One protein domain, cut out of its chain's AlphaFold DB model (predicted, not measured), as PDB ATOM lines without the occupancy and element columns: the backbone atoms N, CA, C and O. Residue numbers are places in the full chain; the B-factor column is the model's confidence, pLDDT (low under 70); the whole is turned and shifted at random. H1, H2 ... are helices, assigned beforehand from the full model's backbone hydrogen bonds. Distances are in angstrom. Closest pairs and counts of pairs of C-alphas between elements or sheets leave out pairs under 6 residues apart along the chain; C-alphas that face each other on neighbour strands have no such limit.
ATOM      1  N   MET A  15     203.312 151.734 119.171       86.94
ATOM      2  CA  MET A  15     204.165 152.839 118.727       86.94
ATOM      3  C   MET A  15     204.955 153.376 119.925       86.94
ATOM      4  O   MET A  15     204.430 153.440 121.035       86.94
ATOM      5  N   GLU A  16     206.214 153.756 119.710       90.19
ATOM      6  CA  GLU A  16     207.082 154.306 120.769       90.19
ATOM      7  C   GLU A  16     206.789 155.793 121.025       90.19
ATOM      8  O   GLU A  16     207.062 156.345 122.093       90.19
ATOM      9  N   GLU A  17     206.253 156.463 120.013       92.81
ATOM     10  CA  GLU A  17     205.990 157.885 119.984       92.81
ATOM     11  C   GLU A  17     204.713 158.244 120.761       92.81
ATOM     12  O   GLU A  17     203.740 157.488 120.770       92.81
ATOM     13  N   PRO A  18     204.659 159.446 121.368       91.38
ATOM     14  CA  PRO A  18     203.451 159.935 122.018       91.38
ATOM     15  C   PRO A  18     202.280 160.030 121.041       91.38
ATOM     16  O   PRO A  18     202.459 160.380 119.868       91.38
ATOM     17  N   SER A  19     201.070 159.825 121.560       90.94
ATOM     18  CA  SER A  19     199.833 159.892 120.775       90.94
ATOM     19  C   SER A  19     199.675 161.216 120.017       90.94
ATOM     20  O   SER A  19     199.211 161.231 118.881       90.94
ATOM     21  N   GLU A  20     200.137 162.324 120.599       92.06
ATOM     22  CA  GLU A  20     200.086 163.662 120.016       92.06
ATOM     23  C   GLU A  20     201.017 163.798 118.809       92.06
ATOM     24  O   GLU A  20     200.656 164.448 117.828       92.06
ATOM     25  N   ILE A  21     202.201 163.175 118.858       94.50
ATOM     26  CA  ILE A  21     203.157 163.175 117.743       94.50
ATOM     27  C   ILE A  21     202.588 162.352 116.596       94.50
ATOM     28  O   ILE A  21     202.495 162.864 115.484       94.50
ATOM     29  N   ILE A  22     202.134 161.124 116.872       93.56
ATOM     30  CA  ILE A  22     201.533 160.254 115.855       93.56
ATOM     31  C   ILE A  22     200.321 160.928 115.216       93.56
ATOM     32  O   ILE A  22     200.235 161.001 113.994       93.56
ATOM     33  N   LYS A  23     199.418 161.495 116.022       91.88
ATOM     34  CA  LYS A  23     198.263 162.234 115.512       91.88
ATOM     35  C   LYS A  23     198.687 163.386 114.599       91.88
ATOM     36  O   LYS A  23     198.153 163.509 113.506       91.88
ATOM     37  N   THR A  24     199.668 164.188 115.014       92.50
ATOM     38  CA  THR A  24     200.146 165.330 114.218       92.50
ATOM     39  C   THR A  24     200.791 164.877 112.908       92.50
ATOM     40  O   THR A  24     200.546 165.487 111.871       92.50
ATOM     41  N   LEU A  25     201.572 163.789 112.919       93.81
ATOM     42  CA  LEU A  25     202.111 163.193 111.693       93.81
ATOM     43  C   LEU A  25     200.976 162.804 110.743       93.81
ATOM     44  O   LEU A  25     200.999 163.207 109.582       93.81
ATOM     45  N   LEU A  26     199.978 162.073 111.252       91.81
ATOM     46  CA  LEU A  26     198.818 161.613 110.487       91.81
ATOM     47  C   LEU A  26     197.996 162.775 109.921       91.81
ATOM     48  O   LEU A  26     197.643 162.734 108.746       91.81
ATOM     49  N   ASP A  27     197.748 163.818 110.712       91.31
ATOM     50  CA  ASP A  27     197.025 165.015 110.273       91.31
ATOM     51  C   ASP A  27     197.773 165.736 109.133       91.31
ATOM     52  O   ASP A  27     197.143 166.252 108.210       91.31
ATOM     53  N   ILE A  28     199.113 165.729 109.146       91.44
ATOM     54  CA  ILE A  28     199.928 166.326 108.076       91.44
ATOM     55  C   ILE A  28     199.919 165.479 106.796       91.44
ATOM     56  O   ILE A  28     199.863 166.035 105.694       91.44
ATOM     57  N   ILE A  29     200.000 164.148 106.908       92.06
ATOM     58  CA  ILE A  29     200.053 163.265 105.729       92.06
ATOM     59  C   ILE A  29     198.673 163.004 105.113       92.06
ATOM     60  O   ILE A  29     198.580 162.849 103.893       92.06
ATOM     61  N   TYR A  30     197.617 163.049 105.926       90.19
ATOM     62  CA  TYR A  30     196.216 162.931 105.525       90.19
ATOM     63  C   TYR A  30     195.441 164.212 105.868       90.19
ATOM     64  O   TYR A  30     194.506 164.174 106.677       90.19
ATOM     65  N   PRO A  31     195.797 165.359 105.258       82.31
ATOM     66  CA  PRO A  31     195.097 166.599 105.533       82.31
ATOM     67  C   PRO A  31     193.646 166.463 105.081       82.31
ATOM     68  O   PRO A  31     193.342 165.989 103.982       82.31
ATOM     69  N   ARG A  32     192.735 166.873 105.959       77.31
ATOM     70  CA  ARG A  32     191.317 167.012 105.620       77.31
ATOM     71  C   ARG A  32     191.123 168.315 104.833       77.31
ATOM     72  O   ARG A  32     192.076 168.916 104.356       77.31
ATOM     73  N   ALA A  33     189.887 168.794 104.723       70.38
ATOM     74  CA  ALA A  33     189.562 170.061 104.059       70.38
ATOM     75  C   ALA A  33     190.187 171.325 104.707       70.38
ATOM     76  O   ALA A  33     189.872 172.436 104.295       70.38
ATOM     77  N   THR A  34     191.028 171.186 105.736       71.31
ATOM     78  CA  THR A  34     191.682 172.286 106.456       71.31
ATOM     79  C   THR A  34     193.162 171.969 106.621       71.31
ATOM     80  O   THR A  34     193.517 170.809 106.845       71.31
ATOM     81  N   ASP A  35     194.009 172.996 106.534       72.69
ATOM     82  CA  ASP A  35     195.445 172.846 106.741       72.69
ATOM     83  C   ASP A  35     195.758 172.322 108.157       72.69
ATOM     84  O   ASP A  35     195.113 172.728 109.132       72.69
ATOM     85  N   PRO A  36     196.737 171.413 108.296       75.94
ATOM     86  CA  PRO A  36     197.037 170.754 109.562       75.94
ATOM     87  C   PRO A  36     197.683 171.726 110.556       75.94
ATOM     88  O   PRO A  36     198.815 172.165 110.376       75.94
ATOM     89  N   VAL A  37     197.004 172.057 111.650       76.81
ATOM     90  CA  VAL A  37     197.545 172.984 112.659       76.81
ATOM     91  C   VAL A  37     198.385 172.222 113.682       76.81
ATOM     92  O   VAL A  37     197.925 171.240 114.263       76.81
ATOM     93  N   LEU A  38     199.609 172.695 113.945       79.75
ATOM     94  CA  LEU A  38     200.418 172.141 115.030       79.75
ATOM     95  C   LEU A  38     199.762 172.466 116.381       79.75
ATOM     96  O   LEU A  38     199.501 173.640 116.652       79.75
ATOM     97  N   PRO A  39     199.547 171.471 117.259       72.62
ATOM     98  CA  PRO A  39     198.909 171.704 118.554       72.62
ATOM     99  C   PRO A  39     199.772 172.592 119.459       72.62
ATOM    100  O   PRO A  39     199.249 173.386 120.237       72.62
ATOM    101  N   PHE A  40     201.098 172.480 119.326       75.81
ATOM    102  CA  PHE A  40     202.073 173.277 120.058       75.81
ATOM    103  C   PHE A  40     203.210 173.701 119.136       75.81
ATOM    104  O   PHE A  40     203.772 172.888 118.404       75.81
ATOM    105  N   VAL A  41     203.597 174.971 119.230       80.75
ATOM    106  CA  VAL A  41     204.695 175.546 118.444       80.75
ATOM    107  C   VAL A  41     205.940 175.739 119.316       80.75
ATOM    108  O   VAL A  41     206.517 176.822 119.397       80.75
ATOM    109  N   SER A  42     206.315 174.689 120.050       88.75
ATOM    110  CA  SER A  42     207.525 174.674 120.878       88.75
ATOM    111  C   SER A  42     208.663 173.943 120.169       88.75
ATOM    112  O   SER A  42     208.441 172.927 119.505       88.75
ATOM    113  N   PHE A  43     209.896 174.422 120.353       89.88
ATOM    114  CA  PHE A  43     211.097 173.801 119.789       89.88
ATOM    115  C   PHE A  43     211.181 172.297 120.085       89.88
ATOM    116  O   PHE A  43     211.378 171.488 119.180       89.88
ATOM    117  N   ALA A  44     210.960 171.900 121.343       91.00
ATOM    118  CA  ALA A  44     211.030 170.501 121.755       91.00
ATOM    119  C   ALA A  44     209.990 169.615 121.047       91.00
ATOM    120  O   ALA A  44     210.320 168.496 120.648       91.00
ATOM    121  N   PHE A  45     208.758 170.107 120.873       92.75
ATOM    122  CA  PHE A  45     207.705 169.375 120.171       92.75
ATOM    123  C   PHE A  45     208.048 169.205 118.691       92.75
ATOM    124  O   PHE A  45     208.044 168.086 118.185       92.75
ATOM    125  N   VAL A  46     208.426 170.295 118.019       94.00
ATOM    126  CA  VAL A  46     208.763 170.302 116.586       94.00
ATOM    127  C   VAL A  46     209.967 169.406 116.303       94.00
ATOM    128  O   VAL A  46     209.947 168.613 115.365       94.00
ATOM    129  N   ARG A  47     210.990 169.457 117.161       93.75
ATOM    130  CA  ARG A  47     212.161 168.581 117.074       93.75
ATOM    131  C   ARG A  47     211.784 167.103 117.201       93.75
ATOM    132  O   ARG A  47     212.306 166.280 116.457       93.75
ATOM    133  N   ARG A  48     210.881 166.749 118.127       94.50
ATOM    134  CA  ARG A  48     210.380 165.366 118.270       94.50
ATOM    135  C   ARG A  48     209.539 164.941 117.068       94.50
ATOM    136  O   ARG A  48     209.701 163.818 116.609       94.50
ATOM    137  N   LEU A  49     208.693 165.834 116.558       95.50
ATOM    138  CA  LEU A  49     207.868 165.591 115.378       95.50
ATOM    139  C   LEU A  49     208.730 165.284 114.149       95.50
ATOM    140  O   LEU A  49     208.489 164.292 113.475       95.50
ATOM    141  N   LEU A  50     209.761 166.093 113.897       95.44
ATOM    142  CA  LEU A  50     210.681 165.891 112.777       95.44
ATOM    143  C   LEU A  50     211.536 164.624 112.932       95.44
ATOM    144  O   LEU A  50     211.726 163.910 111.958       95.44
ATOM    145  N   ARG A  51     211.989 164.279 114.147       95.56
ATOM    146  CA  ARG A  51     212.674 162.991 114.387       95.56
ATOM    147  C   ARG A  51     211.773 161.789 114.109       95.56
ATOM    148  O   ARG A  51     212.228 160.797 113.555       95.56
ATOM    149  N   ALA A  52     210.505 161.870 114.504       95.62
ATOM    150  CA  ALA A  52     209.542 160.821 114.198       95.62
ATOM    151  C   ALA A  52     209.257 160.761 112.688       95.62
ATOM    152  O   ALA A  52     209.184 159.675 112.124       95.62
ATOM    153  N   ALA A  53     209.161 161.911 112.015       95.75
ATOM    154  CA  ALA A  53     209.027 161.961 110.563       95.75
ATOM    155  C   ALA A  53     210.212 161.296 109.847       95.75
ATOM    156  O   ALA A  53     209.978 160.510 108.938       95.75
ATOM    157  N   GLU A  54     211.445 161.529 110.297       95.00
ATOM    158  CA  GLU A  54     212.646 160.869 109.770       95.00
ATOM    159  C   GLU A  54     212.614 159.350 110.015       95.00
ATOM    160  O   GLU A  54     212.854 158.569 109.098       95.00
ATOM    161  N   LYS A  55     212.222 158.911 111.222       94.62
ATOM    162  CA  LYS A  55     212.068 157.483 111.566       94.62
ATOM    163  C   LYS A  55     211.072 156.761 110.651       94.62
ATOM    164  O   LYS A  55     211.279 155.594 110.322       94.62
ATOM    165  N   TYR A  56     209.988 157.435 110.278       93.94
ATOM    166  CA  TYR A  56     208.914 156.883 109.450       93.94
ATOM    167  C   TYR A  56     209.012 157.261 107.965       93.94
ATOM    168  O   TYR A  56     208.080 156.971 107.219       93.94
ATOM    169  N   ASP A  57     210.109 157.896 107.543       93.75
ATOM    170  CA  ASP A  57     210.351 158.349 106.166       93.75
ATOM    171  C   ASP A  57     209.222 159.239 105.593       93.75
ATOM    172  O   ASP A  57     208.756 159.102 104.461       93.75
ATOM    173  N   LEU A  58     208.722 160.164 106.417       94.31
ATOM    174  CA  LEU A  58     207.613 161.061 106.086       94.31
ATOM    175  C   LEU A  58     208.123 162.421 105.599       94.31
ATOM    176  O   LEU A  58     207.953 163.446 106.265       94.31
ATOM    177  N   GLU A  59     208.695 162.458 104.394       92.50
ATOM    178  CA  GLU A  59     209.282 163.673 103.799       92.50
ATOM    179  C   GLU A  59     208.298 164.859 103.741       92.50
ATOM    180  O   GLU A  59     208.664 166.014 103.981       92.50
ATOM    181  N   ARG A  60     207.006 164.583 103.524       91.44
ATOM    182  CA  ARG A  60     205.945 165.605 103.531       91.44
ATOM    183  C   ARG A  60     205.910 166.406 104.834       91.44
ATOM    184  O   ARG A  60     205.649 167.608 104.800       91.44
ATOM    185  N   VAL A  61     206.183 165.766 105.971       93.81
ATOM    186  CA  VAL A  61     206.214 166.433 107.278       93.81
ATOM    187  C   VAL A  61     207.420 167.362 107.376       93.81
ATOM    188  O   VAL A  61     207.265 168.490 107.839       93.81
ATOM    189  N   HIS A  62     208.590 166.946 106.878       93.75
ATOM    190  CA  HIS A  62     209.767 167.816 106.814       93.75
ATOM    191  C   HIS A  62     209.482 169.063 105.983       93.75
ATOM    192  O   HIS A  62     209.725 170.176 106.448       93.75
ATOM    193  N   HIS A  63     208.912 168.889 104.790       92.56
ATOM    194  CA  HIS A  63     208.564 170.010 103.922       92.56
ATOM    195  C   HIS A  63     207.550 170.952 104.586       92.56
ATOM    196  O   HIS A  63     207.747 172.167 104.603       92.56
ATOM    197  N   TYR A  64     206.499 170.394 105.188       92.38
ATOM    198  CA  TYR A  64     205.469 171.174 105.865       92.38
ATOM    199  C   TYR A  64     206.028 171.998 107.029       92.38
ATOM    200  O   TYR A  64     205.815 173.207 107.103       92.38
ATOM    201  N   VAL A  65     206.797 171.368 107.919       92.94
ATOM    202  CA  VAL A  65     207.398 172.056 109.066       92.94
ATOM    203  C   VAL A  65     208.416 173.099 108.606       92.94
ATOM    204  O   VAL A  65     208.428 174.203 109.144       92.94
ATOM    205  N   ARG A  66     209.221 172.798 107.578       93.38
ATOM    206  CA  ARG A  66     210.153 173.755 106.966       93.38
ATOM    207  C   ARG A  66     209.416 175.004 106.478       93.38
ATOM    208  O   ARG A  66     209.837 176.107 106.810       93.38
ATOM    209  N   LEU A  67     208.283 174.856 105.786       91.38
ATOM    210  CA  LEU A  67     207.439 175.993 105.392       91.38
ATOM    211  C   LEU A  67     206.863 176.742 106.599       91.38
ATOM    212  O   LEU A  67     206.888 177.972 106.622       91.38
ATOM    213  N   LEU A  68     206.405 176.027 107.628       90.44
ATOM    214  CA  LEU A  68     205.910 176.653 108.855       90.44
ATOM    215  C   LEU A  68     206.968 177.519 109.541       90.44
ATOM    216  O   LEU A  68     206.612 178.564 110.087       90.44
ATOM    217  N   THR A  69     208.254 177.155 109.475       90.44
ATOM    218  CA  THR A  69     209.325 177.985 110.058       90.44
ATOM    219  C   THR A  69     209.422 179.385 109.443       90.44
ATOM    220  O   THR A  69     209.946 180.301 110.074       90.44
ATOM    221  N   LEU A  70     208.857 179.586 108.246       88.75
ATOM    222  CA  LEU A  70     208.790 180.880 107.560       88.75
ATOM    223  C   LEU A  70     207.634 181.762 108.049       88.75
ATOM    224  O   LEU A  70     207.481 182.891 107.587       88.75
ATOM    225  N   THR A  71     206.806 181.259 108.962       88.38
ATOM    226  CA  THR A  71     205.600 181.930 109.453       88.38
ATOM    227  C   THR A  71     205.703 182.229 110.950       88.38
ATOM    228  O   THR A  71     206.600 181.756 111.657       88.38
ATOM    229  N   ARG A  72     204.798 183.063 111.474       84.25
ATOM    230  CA  ARG A  72     204.703 183.258 112.929       84.25
ATOM    231  C   ARG A  72     204.173 181.977 113.585       84.25
ATOM    232  O   ARG A  72     203.267 181.367 113.028       84.25
ATOM    233  N   PRO A  73     204.671 181.601 114.779       84.88
ATOM    234  CA  PRO A  73     205.585 182.336 115.667       84.88
ATOM    235  C   PRO A  73     207.091 182.073 115.451       84.88
ATOM    236  O   PRO A  73     207.910 182.636 116.174       84.88
ATOM    237  N   PHE A  74     207.498 181.249 114.487       87.25
ATOM    238  CA  PHE A  74     208.913 180.889 114.314       87.25
ATOM    239  C   PHE A  74     209.799 182.051 113.865       87.25
ATOM    240  O   PHE A  74     210.959 182.123 114.263       87.25
ATOM    241  N   LEU A  75     209.238 183.017 113.131       85.62
ATOM    242  CA  LEU A  75     209.955 184.234 112.732       85.62
ATOM    243  C   LEU A  75     210.531 185.033 113.913       85.62
ATOM    244  O   LEU A  75     211.537 185.712 113.750       85.62
ATOM    245  N   SER A  76     209.922 184.961 115.102       88.06
ATOM    246  CA  SER A  76     210.451 185.625 116.304       88.06
ATOM    247  C   SER A  76     211.485 184.790 117.064       88.06
ATOM    248  O   SER A  76     211.963 185.214 118.109       88.06
ATOM    249  N   LYS A  77     211.810 183.588 116.577       91.25
ATOM    250  CA  LYS A  77     212.666 182.602 117.247       91.25
ATOM    251  C   LYS A  77     213.752 182.079 116.294       91.25
ATOM    252  O   LYS A  77     213.847 180.869 116.078       91.25
TER     253      LYS A  77
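Overview. This is residues 15 to 77 of the 179 residues of an uncharacterized protein of Rickenella mellea (UniProt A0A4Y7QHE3). Two helices, H2 and H3, fold back on each other as a helical hairpin, and a third helix, H1, packs across one side of it near the linked end. A wide loop, residues 30 to 42, swings from the end of H1 to the start of H2, and residues 69 to 77 follow H3 as a tail. The printed part has 63 residues with three named helices, H1, H2 and H3 in that order, and no named strand; its class is all helix. It is compact, with a radius of gyration of the C-alphas of 11.2 A, and spans 33 by 28 by 19 A.

Arrangement. H2, residues 43 to 55, is the longest helix and touches H3, residues 59 to 68, at a shallow tilt of 22 degrees, opposite ways. The closest C-alphas of this hairpin, those of Ala 53 and Val 61, are 6.2 A apart. H1, residues 19 to 29, touches H2 at a steep tilt of 66 degrees, the same way; the closest C-alphas, those of Ile 21 and Leu 49, are 5.8 A apart. H2 touches H1 with residues 48 to 53 alone. H1 also touches H3, about perpendicular at 87 degrees, with the C-alphas of Ile 28 and Val 61 closest at 6.3 A. The helix packing is mostly crossed, but only just, with one of three pairs at a shallow tilt. In H1, H2 and H3 every O i to N i+4 pair is within hydrogen-bond range.

Along the chain. H2 is 18.3 A long from first to last C-alpha, beginning at C-alpha 43 (211.097, 173.801, 119.789). H1 measures 15.4 A and begins at C-alpha 19 (199.833, 159.892, 120.775). H3 measures 14.3 A and ends at C-alpha 68 (205.910, 176.653, 108.855).

Size, cuts and confidence. The two C-alphas farthest apart, those of Met 15 and Ser 76, are 33.5 A apart. The printed part has no cut. The link from H1 to H2 is long, with 13 residues, and the link from H2 to H3 is tight, with 3. The mean pLDDT of the printed part is 89.1, and no printed residue is under 70.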